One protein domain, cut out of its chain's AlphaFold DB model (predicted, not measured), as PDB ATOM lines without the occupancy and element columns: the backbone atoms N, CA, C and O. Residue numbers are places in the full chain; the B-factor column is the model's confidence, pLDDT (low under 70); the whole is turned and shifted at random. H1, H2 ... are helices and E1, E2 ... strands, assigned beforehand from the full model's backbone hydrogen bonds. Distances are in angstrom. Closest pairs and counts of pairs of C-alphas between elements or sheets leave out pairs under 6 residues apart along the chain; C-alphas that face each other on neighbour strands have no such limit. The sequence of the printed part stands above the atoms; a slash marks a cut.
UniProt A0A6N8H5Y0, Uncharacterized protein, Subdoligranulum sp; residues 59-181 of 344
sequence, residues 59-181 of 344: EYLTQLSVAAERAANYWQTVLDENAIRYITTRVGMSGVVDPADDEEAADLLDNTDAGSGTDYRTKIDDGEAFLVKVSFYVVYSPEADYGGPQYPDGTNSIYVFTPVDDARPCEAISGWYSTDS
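What this domain is: This is residues 59 to 181 of the 344 residues of an uncharacterized protein of Subdoligranulum sp (UniProt A0A6N8H5Y0). A strongly twisted sheet of four antiparallel strands curls round one long helix, H1, which packs on one face of it. The short helices H2 and H3 sit together at one end of the sheet, and the small helix H4 is at the other end. The printed part has 123 residues with four named helices and four named strands, in the order H1 E1 H2 H3 E2 H4 E3 E4, and the class is mixed, helices and strands. The sheet's order is E1 E2 E3 E4. The whole is compact, with a radius of gyration of the C-alphas of 14.9 A, and only just elongated, with spans of 45 by 30 by 24 A.

Where its parts are: In the sheet, E1 is residues 86 to 96, 26.6 A long from first to last C-alpha; E2 is residues 129 to 140, 32.0 A; E3 is residues 154 to 163, 28.3 A; and E4 is residues 177 to 180, 9.5 A. E2 bends by 53 degrees at residue 137. H1, residues 59 to 81, is 32.9 A long and begins with C-alpha 59 at (175.867, 184.090, 133.480). H2 is residues 103 to 116, 19.9 A, H3 is residues 120 to 125, 8.7 A, and H4 is residues 142 to 146, 6.3 A. E4 ends with C-alpha 180 at (185.342, 215.586, 145.021).

How they stand to each other: E1 and E2 are antiparallel at 157 degrees, with N 90 and O 137 within hydrogen-bond range at 2.9 A. E2 and E3 are antiparallel at 153 degrees, with N 132 and O 160 at 2.9 A. E3 and E4 form a hairpin at 147 degrees, with N 157 and O 177 at 2.8 A. E1 and E4 are the edge strands. H1 is on the sheet, a helix on one face making two layers with it; its closest C-alphas to E1 are Ala 68 and Gly 95, 5.1 A apart. H3 is on the sheet at a height of 7.3 A, over E2, and runs along the strands at 27 degrees to E2 on the local plane. H2 touches H3 with residues 109 to 113 alone, at a steep tilt of 51 degrees, opposite ways; the closest C-alphas, of Leu 109 and Arg 121, are 5.9 A apart. H2 only grazes the sheet with residues 104 to 109, and H4 only grazes it with residues 142 to 146. H1 is apart from H2, H3 and H4. In H1, H2, H3 and H4 every O i to N i+4 pair is within hydrogen-bond range.

The domain as a whole: The two C-alphas farthest apart, of Glu 59 and Tyr 146, are 48.1 A apart. The printed part has no cut. The link from E3 to E4, residues 164 to 176, is long, and its residues 171 to 172 pair antiparallel with residues 160 to 161 of E3. The mean pLDDT of the printed part is 90.2, and residues 180 to 181 are under 70.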
ATOM      1  N   GLU A  59     174.999 184.641 132.440       83.81
ATOM      2  CA  GLU A  59     175.867 184.090 133.480       83.81
ATOM      3  C   GLU A  59     177.043 185.030 133.762       83.81
ATOM      4  O   GLU A  59     177.308 185.354 134.920       83.81
ATOM      5  N   TYR A  60     177.666 185.575 132.717       84.00
ATOM      6  CA  TYR A  60     178.732 186.565 132.854       84.00
ATOM      7  C   TYR A  60     178.239 187.857 133.520       84.00
ATOM      8  O   TYR A  60     178.853 188.325 134.476       84.00
ATOM      9  N   LEU A  61     177.081 188.395 133.116       86.44
ATOM     10  CA  LEU A  61     176.469 189.548 133.800       86.44
ATOM     11  C   LEU A  61     176.221 189.274 135.289       86.44
ATOM     12  O   LEU A  61     176.411 190.158 136.127       86.44
ATOM     13  N   THR A  62     175.820 188.046 135.621       90.00
ATOM     14  CA  THR A  62     175.641 187.627 137.014       90.00
ATOM     15  C   THR A  62     176.976 187.650 137.758       90.00
ATOM     16  O   THR A  62     177.050 188.240 138.836       90.00
ATOM     17  N   GLN A  63     178.045 187.102 137.176       90.38
ATOM     18  CA  GLN A  63     179.385 187.120 137.776       90.38
ATOM     19  C   GLN A  63     179.892 188.547 138.030       90.38
ATOM     20  O   GLN A  63     180.396 188.817 139.119       90.38
ATOM     21  N   LEU A  64     179.681 189.475 137.087       92.81
ATOM     22  CA  LEU A  64     180.041 190.886 137.269       92.81
ATOM     23  C   LEU A  64     179.316 191.508 138.470       92.81
ATOM     24  O   LEU A  64     179.935 192.192 139.285       92.81
ATOM     25  N   SER A  65     178.011 191.248 138.607       92.94
ATOM     26  CA  SER A  65     177.228 191.771 139.733       92.94
ATOM     27  C   SER A  65     177.670 191.187 141.078       92.94
ATOM     28  O   SER A  65     177.829 191.931 142.043       92.94
ATOM     29  N   VAL A  66     177.961 189.881 141.126       95.00
ATOM     30  CA  VAL A  66     178.447 189.196 142.332       95.00
ATOM     31  C   VAL A  66     179.821 189.721 142.741       95.00
ATOM     32  O   VAL A  66     180.055 189.968 143.923       95.00
ATOM     33  N   ALA A  67     180.730 189.931 141.787       96.38
ATOM     34  CA  ALA A  67     182.039 190.506 142.073       96.38
ATOM     35  C   ALA A  67     181.916 191.935 142.626       96.38
ATOM     36  O   ALA A  67     182.514 192.259 143.653       96.38
ATOM     37  N   ALA A  68     181.081 192.768 141.998       96.81
ATOM     38  CA  ALA A  68     180.834 194.133 142.448       96.81
ATOM     39  C   ALA A  68     180.254 194.188 143.874       96.81
ATOM     40  O   ALA A  68     180.677 195.019 144.685       96.81
ATOM     41  N   GLU A  69     179.323 193.291 144.202       96.62
ATOM     42  CA  GLU A  69     178.734 193.181 145.539       96.62
ATOM     43  C   GLU A  69     179.751 192.685 146.576       96.62
ATOM     44  O   GLU A  69     179.854 193.248 147.667       96.62
ATOM     45  N   ARG A  70     180.562 191.676 146.237       97.19
ATOM     46  CA  ARG A  70     181.613 191.162 147.131       97.19
ATOM     47  C   ARG A  70     182.651 192.226 147.470       97.19
ATOM     48  O   ARG A  70     182.989 192.375 148.643       97.19
ATOM     49  N   ALA A  71     183.104 192.990 146.482       98.06
ATOM     50  CA  ALA A  71     184.035 194.093 146.697       98.06
ATOM     51  C   ALA A  71     183.436 195.201 147.576       98.06
ATOM     52  O   ALA A  71     184.103 195.701 148.482       98.06
ATOM     53  N   ALA A  72     182.170 195.561 147.341       97.25
ATOM     54  CA  ALA A  72     181.463 196.553 148.148       97.25
ATOM     55  C   ALA A  72     181.318 196.102 149.609       97.25
ATOM     56  O   ALA A  72     181.630 196.869 150.518       97.25
ATOM     57  N   ASN A  73     180.916 194.850 149.840       96.50
ATOM     58  CA  ASN A  73     180.773 194.277 151.181       96.50
ATOM     59  C   ASN A  73     182.117 194.161 151.910       96.50
ATOM     60  O   ASN A  73     182.207 194.457 153.103       96.50
ATOM     61  N   TYR A  74     183.169 193.766 151.191       97.19
ATOM     62  CA  TYR A  74     184.531 193.774 151.714       97.19
ATOM     63  C   TYR A  74     184.925 195.178 152.178       97.19
ATOM     64  O   TYR A  74     185.353 195.352 153.317       97.19
ATOM     65  N   TRP A  75     184.728 196.193 151.332       97.12
ATOM     66  CA  TRP A  75     185.129 197.551 151.681       97.12
ATOM     67  C   TRP A  75     184.285 198.150 152.807       97.12
ATOM     68  O   TRP A  75     184.832 198.796 153.697       97.12
ATOM     69  N   GLN A  76     182.977 197.881 152.832       95.38
ATOM     70  CA  GLN A  76     182.121 198.284 153.947       95.38
ATOM     71  C   GLN A  76     182.616 197.667 155.261       95.38
ATOM     72  O   GLN A  76     182.729 198.380 156.250       95.38
ATOM     73  N   THR A  77     183.017 196.391 155.251       95.38
ATOM     74  CA  THR A  77     183.607 195.734 156.431       95.38
ATOM     75  C   THR A  77     184.875 196.455 156.900       95.38
ATOM     76  O   THR A  77     185.018 196.724 158.089       95.38
ATOM     77  N   VAL A  78     185.767 196.837 155.979       93.94
ATOM     78  CA  VAL A  78     186.984 197.601 156.315       93.94
ATOM     79  C   VAL A  78     186.643 198.965 156.926       93.94
ATOM     80  O   VAL A  78     187.287 199.385 157.892       93.94
ATOM     81  N   LEU A  79     185.639 199.666 156.390       93.12
ATOM     82  CA  LEU A  79     185.174 200.942 156.943       93.12
ATOM     83  C   LEU A  79     184.567 200.762 158.343       93.12
ATOM     84  O   LEU A  79     184.891 201.542 159.236       93.12
ATOM     85  N   ASP A  80     183.759 199.722 158.550       92.12
ATOM     86  CA  ASP A  80     183.103 199.421 159.828       92.12
ATOM     87  C   ASP A  80     184.119 199.045 160.917       92.12
ATOM     88  O   ASP A  80     184.035 199.519 162.050       92.12
ATOM     89  N   GLU A  81     185.146 198.263 160.573       90.69
ATOM     90  CA  GLU A  81     186.264 197.949 161.475       90.69
ATOM     91  C   GLU A  81     187.069 199.197 161.878       90.69
ATOM     92  O   GLU A  81     187.737 199.206 162.915       90.69
ATOM     93  N   ASN A  82     186.976 200.272 161.091       87.81
ATOM     94  CA  ASN A  82     187.615 201.563 161.339       87.81
ATOM     95  C   ASN A  82     186.611 202.667 161.714       87.81
ATOM     96  O   ASN A  82     186.970 203.844 161.657       87.81
ATOM     97  N   ALA A  83     185.389 202.313 162.133       85.56
ATOM     98  CA  ALA A  83     184.294 203.262 162.352       85.56
ATOM     99  C   ALA A  83     184.644 204.414 163.308       85.56
ATOM    100  O   ALA A  83     184.136 205.514 163.150       85.56
ATOM    101  N   ILE A  84     185.568 204.208 164.252       86.56
ATOM    102  CA  ILE A  84     186.011 205.257 165.185       86.56
ATOM    103  C   ILE A  84     186.644 206.478 164.499       86.56
ATOM    104  O   ILE A  84     186.693 207.562 165.073       86.56
ATOM    105  N   ARG A  85     187.137 206.309 163.267       88.25
ATOM    106  CA  ARG A  85     187.757 207.382 162.484       88.25
ATOM    107  C   ARG A  85     186.746 208.254 161.749       88.25
ATOM    108  O   ARG A  85     187.158 209.258 161.182       88.25
ATOM    109  N   TYR A  86     185.473 207.872 161.700       90.00
ATOM    110  CA  TYR A  86     184.507 208.473 160.789       90.00
ATOM    111  C   TYR A  86     183.198 208.805 161.505       90.00
ATOM    112  O   TYR A  86     182.651 207.978 162.228       90.00
ATOM    113  N   ILE A  87     182.651 209.994 161.249       88.62
ATOM    114  CA  ILE A  87     181.267 210.339 161.619       88.62
ATOM    115  C   ILE A  87     180.287 209.746 160.605       88.62
ATOM    116  O   ILE A  87     179.157 209.392 160.932       88.62
ATOM    117  N   THR A  88     180.695 209.639 159.342       88.31
ATOM    118  CA  THR A  88     179.858 209.087 158.278       88.31
ATOM    119  C   THR A  88     180.695 208.202 157.380       88.31
ATOM    120  O   THR A  88     181.756 208.613 156.920       88.31
ATOM    121  N   THR A  89     180.188 207.009 157.082       89.62
ATOM    122  CA  THR A  89     180.725 206.126 156.048       89.62
ATOM    123  C   THR A  89     179.581 205.589 155.205       89.62
ATOM    124  O   THR A  89     178.493 205.291 155.704       89.62
ATOM    125  N   ARG A  90     179.805 205.479 153.898       87.69
ATOM    126  CA  ARG A  90     178.859 204.824 152.999       87.69
ATOM    127  C   ARG A  90     179.570 204.286 151.777       87.69
ATOM    128  O   ARG A  90     180.089 205.070 150.984       87.69
ATOM    129  N   VAL A  91     179.510 202.976 151.557       90.62
ATOM    130  CA  VAL A  91     179.818 202.427 150.234       90.62
ATOM    131  C   VAL A  91     178.704 202.807 149.257       90.62
ATOM    132  O   VAL A  91     177.511 202.662 149.534       90.62
ATOM    133  N   GLY A  92     179.111 203.401 148.139       83.81
ATOM    134  CA  GLY A  92     178.249 203.868 147.063       83.81
ATOM    135  C   GLY A  92     178.233 202.877 145.905       83.81
ATOM    136  O   GLY A  92     177.863 201.719 146.066       83.81
ATOM    137  N   MET A  93     178.593 203.350 144.712       87.81
ATOM    138  CA  MET A  93     178.618 202.522 143.505       87.81
ATOM    139  C   MET A  93     179.828 201.587 143.504       87.81
ATOM    140  O   MET A  93     180.945 202.028 143.771       87.81
ATOM    141  N   SER A  94     179.625 200.332 143.116       92.25
ATOM    142  CA  SER A  94     180.698 199.417 142.732       92.25
ATOM    143  C   SER A  94     180.448 198.862 141.333       92.25
ATOM    144  O   SER A  94     179.302 198.688 140.913       92.25
ATOM    145  N   GLY A  95     181.523 198.609 140.590       93.12
ATOM    146  CA  GLY A  95     181.438 198.069 139.239       93.12
ATOM    147  C   GLY A  95     182.747 197.435 138.800       93.12
ATOM    148  O   GLY A  95     183.822 197.922 139.150       93.12
ATOM    149  N   VAL A  96     182.646 196.334 138.055       93.44
ATOM    150  CA  VAL A  96     183.809 195.722 137.411       93.44
ATOM    151  C   VAL A  96     184.352 196.686 136.361       93.44
ATOM    152  O   VAL A  96     183.582 197.262 135.591       93.44
ATOM    153  N   VAL A  97     185.668 196.856 136.355       92.69
ATOM    154  CA  VAL A  97     186.402 197.687 135.404       92.69
ATOM    155  C   VAL A  97     187.249 196.773 134.536       92.69
ATOM    156  O   VAL A  97     188.003 195.952 135.059       92.69
ATOM    157  N   ASP A  98     187.121 196.915 133.218       89.06
ATOM    158  CA  ASP A  98     188.083 196.338 132.286       89.06
ATOM    159  C   ASP A  98     189.309 197.257 132.262       89.06
ATOM    160  O   ASP A  98     189.178 198.420 131.867       89.06
ATOM    161  N   PRO A  99     190.500 196.799 132.685       87.25
ATOM    162  CA  PRO A  99     191.656 197.676 132.680       87.25
ATOM    163  C   PRO A  99     192.153 197.995 131.258       87.25
ATOM    164  O   PRO A  99     193.034 198.826 131.110       87.25
ATOM    165  N   ALA A 100     191.616 197.386 130.194       85.50
ATOM    166  CA  ALA A 100     191.834 197.873 128.827       85.50
ATOM    167  C   ALA A 100     191.086 199.190 128.527       85.50
ATOM    168  O   ALA A 100     191.505 199.937 127.641       85.50
ATOM    169  N   ASP A 101     190.011 199.480 129.270       87.75
ATOM    170  CA  ASP A 101     189.158 200.663 129.101       87.75
ATOM    171  C   ASP A 101     189.424 201.760 130.157       87.75
ATOM    172  O   ASP A 101     188.851 202.850 130.076       87.75
ATOM    173  N   ASP A 102     190.292 201.497 131.141       87.81
ATOM    174  CA  ASP A 102     190.631 202.407 132.242       87.81
ATOM    175  C   ASP A 102     192.158 202.466 132.437       87.81
ATOM    176  O   ASP A 102     192.786 201.527 132.928       87.81
ATOM    177  N   GLU A 103     192.762 203.586 132.025       88.50
ATOM    178  CA  GLU A 103     194.215 203.821 132.082       88.50
ATOM    179  C   GLU A 103     194.750 203.789 133.523       88.50
ATOM    180  O   GLU A 103     195.824 203.249 133.775       88.50
ATOM    181  N   GLU A 104     193.975 204.290 134.490       88.06
ATOM    182  CA  GLU A 104     194.354 204.301 135.907       88.06
ATOM    183  C   GLU A 104     194.391 202.875 136.471       88.06
ATOM    184  O   GLU A 104     195.299 202.518 137.225       88.06
ATOM    185  N   ALA A 105     193.429 202.043 136.069       90.06
ATOM    186  CA  ALA A 105     193.387 200.632 136.422       90.06
ATOM    187  C   ALA A 105     194.540 199.829 135.791       90.06
ATOM    188  O   ALA A 105     195.121 198.974 136.464       90.06
ATOM    189  N   ALA A 106     194.884 200.097 134.527       89.50
ATOM    190  CA  ALA A 106     196.024 199.466 133.862       89.50
ATOM    191  C   ALA A 106     197.344 199.797 134.570       89.50
ATOM    192  O   ALA A 106     198.057 198.888 135.001       89.50
ATOM    193  N   ASP A 107     197.619 201.089 134.768       89.94
ATOM    194  CA  ASP A 107     198.838 201.564 135.426       89.94
ATOM    195  C   ASP A 107     198.961 201.022 136.856       89.94
ATOM    196  O   ASP A 107     200.051 200.663 137.310       89.94
ATOM    197  N   LEU A 108     197.848 200.946 137.592       91.44
ATOM    198  CA  LEU A 108     197.824 200.386 138.940       91.44
ATOM    199  C   LEU A 108     198.266 198.919 138.959       91.44
ATOM    200  O   LEU A 108     199.068 198.538 139.817       91.44
ATOM    201  N   LEU A 109     197.733 198.101 138.049       91.69
ATOM    202  CA  LEU A 109     198.047 196.674 137.980       91.69
ATOM    203  C   LEU A 109     199.514 196.456 137.610       91.69
ATOM    204  O   LEU A 109     200.204 195.716 138.311       91.69
ATOM    205  N   ASP A 110     200.010 197.163 136.593       88.06
ATOM    206  CA  ASP A 110     201.400 197.052 136.141       88.06
ATOM    207  C   ASP A 110     202.388 197.411 137.261       88.06
ATOM    208  O   ASP A 110     203.367 196.697 137.506       88.06
ATOM    209  N   ASN A 111     202.114 198.494 137.996       85.88
ATOM    210  CA  ASN A 111     202.949 198.911 139.121       85.88
ATOM    211  C   ASN A 111     202.865 197.939 140.307       85.88
ATOM    212  O   ASN A 111     203.886 197.646 140.939       85.88
ATOM    213  N   THR A 112     201.670 197.437 140.622       84.00
ATOM    214  CA  THR A 112     201.464 196.513 141.746       84.00
ATOM    215  C   THR A 112     202.153 195.174 141.497       84.00
ATOM    216  O   THR A 112     202.890 194.702 142.369       84.00
ATOM    217  N   ASP A 113     201.999 194.602 140.303       83.44
ATOM    218  CA  ASP A 113     202.617 193.327 139.932       83.44
ATOM    219  C   ASP A 113     204.149 193.435 139.917       83.44
ATOM    220  O   ASP A 113     204.845 192.595 140.497       83.44
ATOM    221  N   ALA A 114     204.693 194.528 139.373       79.31
ATOM    222  CA  ALA A 114     206.135 194.774 139.383       79.31
ATOM    223  C   ALA A 114     206.704 194.979 140.799       79.31
ATOM    224  O   ALA A 114     207.803 194.506 141.104       79.31
ATOM    225  N   GLY A 115     205.985 195.703 141.662       75.12
ATOM    226  CA  GLY A 115     206.454 196.083 142.995       75.12
ATOM    227  C   GLY A 115     206.323 194.988 144.056       75.12
ATOM    228  O   GLY A 115     207.149 194.920 144.967       75.12
ATOM    229  N   SER A 116     205.304 194.131 143.948       76.56
ATOM    230  CA  SER A 116     204.980 193.112 144.958       76.56
ATOM    231  C   SER A 116     205.236 191.671 144.502       76.56
ATOM    232  O   SER A 116     205.232 190.758 145.331       76.56
ATOM    233  N   GLY A 117     205.519 191.455 143.211       74.19
ATOM    234  CA  GLY A 117     205.696 190.120 142.638       74.19
ATOM    235  C   GLY A 117     204.389 189.329 142.534       74.19
ATOM    236  O   GLY A 117     204.427 188.098 142.499       74.19
ATOM    237  N   THR A 118     203.250 190.024 142.538       81.94
ATOM    238  CA  THR A 118     201.935 189.462 142.220       81.94
ATOM    239  C   THR A 118     201.743 189.336 140.709       81.94
ATOM    240  O   THR A 118     202.557 189.794 139.910       81.94
ATOM    241  N   ASP A 119     200.667 188.661 140.324       87.38
ATOM    242  CA  ASP A 119     200.226 188.408 138.952       87.38
ATOM    243  C   ASP A 119     198.740 188.783 138.790       87.38
ATOM    244  O   ASP A 119     197.958 188.049 138.180       87.38
ATOM    245  N   TYR A 120     198.321 189.899 139.399       91.62
ATOM    246  CA  TYR A 120     196.929 190.342 139.389       91.62
ATOM    247  C   TYR A 120     196.418 190.554 137.970       91.62
ATOM    248  O   TYR A 120     195.303 190.118 137.673       91.62
ATOM    249  N   ARG A 121     197.230 191.154 137.089       90.31
ATOM    250  CA  ARG A 121     196.850 191.373 135.690       90.31
ATOM    251  C   ARG A 121     196.565 190.053 134.983       90.31
ATOM    252  O   ARG A 121     195.480 189.883 134.436       90.31
ATOM    253  N   THR A 122     197.492 189.102 135.081       90.75
ATOM    254  CA  THR A 122     197.347 187.762 134.495       90.75
ATOM    255  C   THR A 122     196.083 187.070 134.996       90.75
ATOM    256  O   THR A 122     195.306 186.562 134.202       90.75
ATOM    257  N   LYS A 123     195.814 187.110 136.307       91.75
ATOM    258  CA  LYS A 123     194.611 186.494 136.893       91.75
ATOM    259  C   LYS A 123     193.308 187.130 136.414       91.75
ATOM    260  O   LYS A 123     192.300 186.435 136.332       91.75
ATOM    261  N   ILE A 124     193.303 188.433 136.140       92.56
ATOM    262  CA  ILE A 124     192.139 189.118 135.566       92.56
ATOM    263  C   ILE A 124     191.970 188.720 134.096       92.56
ATOM    264  O   ILE A 124     190.869 188.350 133.697       92.56
ATOM    265  N   ASP A 125     193.057 188.725 133.320       89.06
ATOM    266  CA  ASP A 125     193.049 188.357 131.898       89.06
ATOM    267  C   ASP A 125     192.646 186.882 131.678       89.06
ATOM    268  O   ASP A 125     191.920 186.571 130.733       89.06
ATOM    269  N   ASP A 126     193.042 185.985 132.587       91.12
ATOM    270  CA  ASP A 126     192.677 184.561 132.588       91.12
ATOM    271  C   ASP A 126     191.255 184.299 133.134       91.12
ATOM    272  O   ASP A 126     190.776 183.162 133.127       91.12
ATOM    273  N   GLY A 127     190.555 185.339 133.607       89.56
ATOM    274  CA  GLY A 127     189.201 185.237 134.157       89.56
ATOM    275  C   GLY A 127     189.126 184.584 135.541       89.56
ATOM    276  O   GLY A 127     188.058 184.135 135.953       89.56
ATOM    277  N   GLU A 128     190.234 184.520 136.282       92.94
ATOM    278  CA  GLU A 128     190.282 184.005 137.658       92.94
ATOM    279  C   GLU A 128     189.844 185.042 138.705       92.94
ATOM    280  O   GLU A 128     189.586 184.703 139.868       92.94
ATOM    281  N   ALA A 129     189.779 186.316 138.322       95.50
ATOM    282  CA  ALA A 129     189.364 187.421 139.173       95.50
ATOM    283  C   ALA A 129     188.796 188.587 138.360       95.50
ATOM    284  O   ALA A 129     189.026 188.708 137.161       95.50
ATOM    285  N   PHE A 130     188.102 189.483 139.053       96.25
ATOM    286  CA  PHE A 130     187.658 190.765 138.527       96.25
ATOM    287  C   PHE A 130     188.363 191.908 139.251       96.25
ATOM    288  O   PHE A 130     188.560 191.858 140.470       96.25
ATOM    289  N   LEU A 131     188.675 192.970 138.513       97.00
ATOM    290  CA  LEU A 131     189.001 194.259 139.103       97.00
ATOM    291  C   LEU A 131     187.711 195.044 139.314       97.00
ATOM    292  O   LEU A 131     186.958 195.266 138.370       97.00
ATOM    293  N   VAL A 132     187.443 195.470 140.545       97.25
ATOM    294  CA  VAL A 132     186.237 196.234 140.875       97.25
ATOM    295  C   VAL A 132     186.628 197.601 141.402       97.25
ATOM    296  O   VAL A 132     187.353 197.697 142.387       97.25
ATOM    297  N   LYS A 133     186.089 198.665 140.806       96.00
ATOM    298  CA  LYS A 133     186.157 200.005 141.390       96.00
ATOM    299  C   LYS A 133     185.015 200.170 142.381       96.00
ATOM    300  O   LYS A 133     183.850 200.002 142.019       96.00
ATOM    301  N   VAL A 134     185.340 200.494 143.628       96.69
ATOM    302  CA  VAL A 134     184.369 200.758 144.696       96.69
ATOM    303  C   VAL A 134     184.441 202.234 145.044       96.69
ATOM    304  O   VAL A 134     185.469 202.711 145.514       96.69
ATOM    305  N   SER A 135     183.351 202.959 144.813       94.50
ATOM    306  CA  SER A 135     183.173 204.342 145.256       94.50
ATOM    307  C   SER A 135     182.522 204.363 146.631       94.50
ATOM    308  O   SER A 135     181.599 203.598 146.905       94.50
ATOM    309  N   PHE A 136     182.965 205.260 147.494       93.44
ATOM    310  CA  PHE A 136     182.471 205.398 148.853       93.44
ATOM    311  C   PHE A 136     182.583 206.849 149.314       93.44
ATOM    312  O   PHE A 136     183.290 207.663 148.727       93.44
ATOM    313  N   TYR A 137     181.835 207.180 150.354       91.56
ATOM    314  CA  TYR A 137     181.813 208.496 150.963       91.56
ATOM    315  C   TYR A 137     182.246 208.378 152.419       91.56
ATOM    316  O   TYR A 137     181.761 207.488 153.123       91.56
ATOM    317  N   VAL A 138     183.131 209.272 152.861       90.88
ATOM    318  CA  VAL A 138     183.503 209.391 154.274       90.88
ATOM    319  C   VAL A 138     183.477 210.836 154.745       90.88
ATOM    320  O   VAL A 138     183.735 211.756 153.966       90.88
ATOM    321  N   VAL A 139     183.196 211.010 156.033       90.31
ATOM    322  CA  VAL A 139     183.561 212.209 156.789       90.31
ATOM    323  C   VAL A 139     184.282 211.768 158.055       90.31
ATOM    324  O   VAL A 139     183.747 210.937 158.798       90.31
ATOM    325  N   TYR A 140     185.484 212.288 158.280       90.12
ATOM    326  CA  TYR A 140     186.308 211.989 159.442       90.12
ATOM    327  C   TYR A 140     185.673 212.496 160.743       90.12
ATOM    328  O   TYR A 140     184.907 213.462 160.777       90.12
ATOM    329  N   SER A 141     185.964 211.792 161.837       90.50
ATOM    330  CA  SER A 141     185.721 212.300 163.186       90.50
ATOM    331  C   SER A 141     186.676 213.459 163.495       90.50
ATOM    332  O   SER A 141     187.789 213.481 162.959       90.50
ATOM    333  N   PRO A 142     186.299 214.403 164.381       89.50
ATOM    334  CA  PRO A 142     187.168 215.529 164.727       89.50
ATOM    335  C   PRO A 142     188.537 215.056 165.225       89.50
ATOM    336  O   PRO A 142     189.565 215.635 164.892       89.50
ATOM    337  N   GLU A 143     188.580 213.962 165.987       90.06
ATOM    338  CA  GLU A 143     189.828 213.377 166.472       90.06
ATOM    339  C   GLU A 143     190.726 212.854 165.350       90.06
ATOM    340  O   GLU A 143     191.950 213.001 165.426       90.06
ATOM    341  N   ALA A 144     190.139 212.250 164.314       89.31
ATOM    342  CA  ALA A 144     190.887 211.799 163.150       89.31
ATOM    343  C   ALA A 144     191.434 212.989 162.346       89.31
ATOM    344  O   ALA A 144     192.589 212.929 161.923       89.31
ATOM    345  N   ASP A 145     190.667 214.080 162.225       88.69
ATOM    346  CA  ASP A 145     191.105 215.334 161.595       88.69
ATOM    347  C   ASP A 145     192.314 215.952 162.314       88.69
ATOM    348  O   ASP A 145     193.341 216.227 161.687       88.69
ATOM    349  N   TYR A 146     192.268 216.059 163.648       87.56
ATOM    350  CA  TYR A 146     193.419 216.490 164.460       87.56
ATOM    351  C   TYR A 146     194.624 215.540 164.362       87.56
ATOM    352  O   TYR A 146     195.765 215.932 164.631       87.56
ATOM    353  N   GLY A 147     194.386 214.279 163.995       84.62
ATOM    354  CA  GLY A 147     195.422 213.290 163.707       84.62
ATOM    355  C   GLY A 147     196.107 213.478 162.351       84.62
ATOM    356  O   GLY A 147     197.164 212.882 162.140       84.62
ATOM    357  N   GLY A 148     195.548 214.304 161.462       85.19
ATOM    358  CA  GLY A 148     196.028 214.488 160.096       85.19
ATOM    359  C   GLY A 148     195.637 213.304 159.207       85.19
ATOM    360  O   GLY A 148     196.462 212.409 158.992       85.19
ATOM    361  N   PRO A 149     194.396 213.258 158.693       85.31
ATOM    362  CA  PRO A 149     193.942 212.162 157.855       85.31
ATOM    363  C   PRO A 149     194.768 212.112 156.566       85.31
ATOM    364  O   PRO A 149     195.160 213.134 156.002       85.31
ATOM    365  N   GLN A 150     195.059 210.896 156.102       82.81
ATOM    366  CA  GLN A 150     195.864 210.688 154.895       82.81
ATOM    367  C   GLN A 150     195.122 211.113 153.621       82.81
ATOM    368  O   GLN A 150     195.748 211.537 152.651       82.81
ATOM    369  N   TYR A 151     193.801 210.966 153.625       88.50
ATOM    370  CA  TYR A 151     192.930 211.235 152.491       88.50
ATOM    371  C   TYR A 151     191.888 212.280 152.890       88.50
ATOM    372  O   TYR A 151     191.600 212.413 154.077       88.50
ATOM    373  N   PRO A 152     191.344 213.047 151.934       87.81
ATOM    374  CA  PRO A 152     190.315 214.025 152.239       87.81
ATOM    375  C   PRO A 152     188.962 213.354 152.503       87.81
ATOM    376  O   PRO A 152     188.664 212.265 151.995       87.81
ATOM    377  N   ASP A 153     188.115 214.069 153.236       88.75
ATOM    378  CA  ASP A 153     186.684 213.796 153.277       88.75
ATOM    379  C   ASP A 153     186.050 213.825 151.876       88.75
ATOM    380  O   ASP A 153     186.575 214.423 150.932       88.75
ATOM    381  N   GLY A 154     184.852 213.249 151.769       89.25
ATOM    382  CA  GLY A 154     184.028 213.318 150.572       89.25
ATOM    383  C   GLY A 154     183.988 212.007 149.797       89.25
ATOM    384  O   GLY A 154     184.100 210.914 150.365       89.25
ATOM    385  N   THR A 155     183.767 212.115 148.486       90.81
ATOM    386  CA  THR A 155     183.646 210.951 147.605       90.81
ATOM    387  C   THR A 155     185.017 210.477 147.150       90.81
ATOM    388  O   THR A 155     185.754 211.159 146.432       90.81
ATOM    389  N   ASN A 156     185.304 209.242 147.531       92.56
ATOM    390  CA  ASN A 156     186.535 208.535 147.258       92.56
ATOM    391  C   ASN A 156     186.238 207.241 146.495       92.56
ATOM    392  O   ASN A 156     185.106 206.753 146.464       92.56
ATOM    393  N   SER A 157     187.260 206.662 145.882       94.12
ATOM    394  CA  SER A 157     187.190 205.329 145.299       94.12
ATOM    395  C   SER A 157     188.483 204.557 145.494       94.12
ATOM    396  O   SER A 157     189.549 205.147 145.644       94.12
ATOM    397  N   ILE A 158     188.375 203.237 145.470       96.12
ATOM    398  CA  ILE A 158     189.500 202.302 145.469       96.12
ATOM    399  C   ILE A 158     189.277 201.227 144.406       96.12
ATOM    400  O   ILE A 158     188.142 201.016 143.965       96.12
ATOM    401  N   TYR A 159     190.337 200.503 144.063       96.62
ATOM    402  CA  TYR A 159     190.241 199.263 143.305       96.62
ATOM    403  C   TYR A 159     190.418 198.054 144.217       96.62
ATOM    404  O   TYR A 159     191.343 197.979 145.029       96.62
ATOM    405  N   VAL A 160     189.511 197.096 144.056       97.62
ATOM    406  CA  VAL A 160     189.465 195.846 144.803       97.62
ATOM    407  C   VAL A 160     189.655 194.692 143.834       97.62
ATOM    408  O   VAL A 160     188.877 194.502 142.896       97.62
ATOM    409  N   PHE A 161     190.680 193.894 144.095       97.12
ATOM    410  CA  PHE A 161     190.864 192.609 143.457       97.12
ATOM    411  C   PHE A 161     189.866 191.606 144.045       97.12
ATOM    412  O   PHE A 161     189.860 191.338 145.249       97.12
ATOM    413  N   THR A 162     189.000 191.067 143.187       97.75
ATOM    414  CA  THR A 162     187.876 190.211 143.579       97.75
ATOM    415  C   THR A 162     187.980 188.850 142.890       97.75
ATOM    416  O   THR A 162     187.581 188.722 141.733       97.75
ATOM    417  N   PRO A 163     188.516 187.813 143.560       96.44
ATOM    418  CA  PRO A 163     188.653 186.479 142.973       96.44
ATOM    419  C   PRO A 163     187.304 185.876 142.570       96.44
ATOM    420  O   PRO A 163     186.334 186.045 143.301       96.44
ATOM    421  N   VAL A 164     187.236 185.115 141.474       93.38
ATOM    422  CA  VAL A 164     186.013 184.373 141.096       93.38
ATOM    423  C   VAL A 164     185.676 183.301 142.135       93.38
ATOM    424  O   VAL A 164     184.513 183.134 142.493       93.38
ATOM    425  N   ASP A 165     186.698 182.629 142.670       93.12
ATOM    426  CA  ASP A 165     186.575 181.720 143.814       93.12
ATOM    427  C   ASP A 165     186.159 182.495 145.078       93.12
ATOM    428  O   ASP A 165     186.886 183.367 145.568       93.12
ATOM    429  N   ASP A 166     184.978 182.187 145.613       89.81
ATOM    430  CA  ASP A 166     184.406 182.871 146.773       89.81
ATOM    431  C   ASP A 166     185.073 182.495 148.102       89.81
ATOM    432  O   ASP A 166     184.986 183.256 149.069       89.81
ATOM    433  N   ALA A 167     185.825 181.391 148.131       93.38
ATOM    434  CA  ALA A 167     186.639 181.001 149.273       93.38
ATOM    435  C   ALA A 167     187.884 181.888 149.437       93.38
ATOM    436  O   ALA A 167     188.483 181.923 150.519       93.38
ATOM    437  N   ARG A 168     188.290 182.606 148.382       94.19
ATOM    438  CA  ARG A 168     189.406 183.552 148.428       94.19
ATOM    439  C   ARG A 168     188.918 184.955 148.819       94.19
ATOM    440  O   ARG A 168     187.914 185.428 148.279       94.19
ATOM    441  N   PRO A 169     189.623 185.650 149.732       95.12
ATOM    442  CA  PRO A 169     189.226 186.984 150.166       95.12
ATOM    443  C   PRO A 169     189.397 188.016 149.044       95.12
ATOM    444  O   PRO A 169     190.251 187.867 148.170       95.12
ATOM    445  N   CYS A 170     188.580 189.068 149.100       97.44
ATOM    446  CA  CYS A 170     188.814 190.287 148.327       97.44
ATOM    447  C   CYS A 170     189.965 191.082 148.956       97.44
ATOM    448  O   CYS A 170     190.208 190.975 150.161       97.44
ATOM    449  N   GLU A 171     190.639 191.899 148.154       95.56
ATOM    450  CA  GLU A 171     191.772 192.713 148.596       95.56
ATOM    451  C   GLU A 171     191.732 194.090 147.932       95.56
ATOM    452  O   GLU A 171     191.599 194.185 146.714       95.56
ATOM    453  N   ALA A 172     191.842 195.166 148.715       95.56
ATOM    454  CA  ALA A 172     192.092 196.493 148.160       95.56
ATOM    455  C   ALA A 172     193.539 196.560 147.653       95.56
ATOM    456  O   ALA A 172     194.471 196.383 148.435       95.56
ATOM    457  N   ILE A 173     193.717 196.844 146.363       94.06
ATOM    458  CA  ILE A 173     195.041 196.891 145.720       94.06
ATOM    459  C   ILE A 173     195.493 198.321 145.401       94.06
ATOM    460  O   ILE A 173     196.526 198.517 144.773       94.06
ATOM    461  N   SER A 174     194.734 199.330 145.840       93.50
ATOM    462  CA  SER A 174     195.048 200.743 145.631       93.50
ATOM    463  C   SER A 174     194.965 201.570 146.915       93.50
ATOM    464  O   SER A 174     194.271 201.213 147.869       93.50
ATOM    465  N   GLY A 175     195.611 202.742 146.900       92.62
ATOM    466  CA  GLY A 175     195.242 203.858 147.777       92.62
ATOM    467  C   GLY A 175     193.893 204.470 147.373       92.62
ATOM    468  O   GLY A 175     193.241 203.990 146.442       92.62
ATOM    469  N   TRP A 176     193.459 205.522 148.071       93.50
ATOM    470  CA  TRP A 176     192.204 206.198 147.731       93.50
ATOM    471  C   TRP A 176     192.416 207.205 146.605       93.50
ATOM    472  O   TRP A 176     193.364 207.989 146.622       93.50
ATOM    473  N   TYR A 177     191.475 207.216 145.670       90.94
ATOM    474  CA  TYR A 177     191.337 208.238 144.644       90.94
ATOM    475  C   TYR A 177     190.174 209.148 145.014       90.94
ATOM    476  O   TYR A 177     189.062 208.670 145.232       90.94
ATOM    477  N   SER A 178     190.413 210.454 145.065       88.19
ATOM    478  CA  SER A 178     189.405 211.447 145.441       88.19
ATOM    479  C   SER A 178     188.959 212.221 144.207       88.19
ATOM    480  O   SER A 178     189.787 212.759 143.475       88.19
ATOM    481  N   THR A 179     187.649 212.283 143.969       73.44
ATOM    482  CA  THR A 179     187.073 212.981 142.800       73.44
ATOM    483  C   THR A 179     186.361 214.277 143.178       73.44
ATOM    484  O   THR A 179     186.316 215.205 142.374       73.44
ATOM    485  N   ASP A 180     185.877 214.370 144.417       66.81
ATOM    486  CA  ASP A 180     185.342 215.586 145.021       66.81
ATOM    487  C   ASP A 180     185.794 215.638 146.484       66.81
ATOM    488  O   ASP A 180     185.355 214.835 147.309       66.81
ATOM    489  N   SER A 181     186.714 216.555 146.790       63.81
ATOM    490  CA  SER A 181     187.226 216.771 148.148       63.81
ATOM    491  C   SER A 181     186.341 217.705 148.974       63.81
ATOM    492  O   SER A 181     186.678 218.029 150.114       63.81
TER     493      SER A 181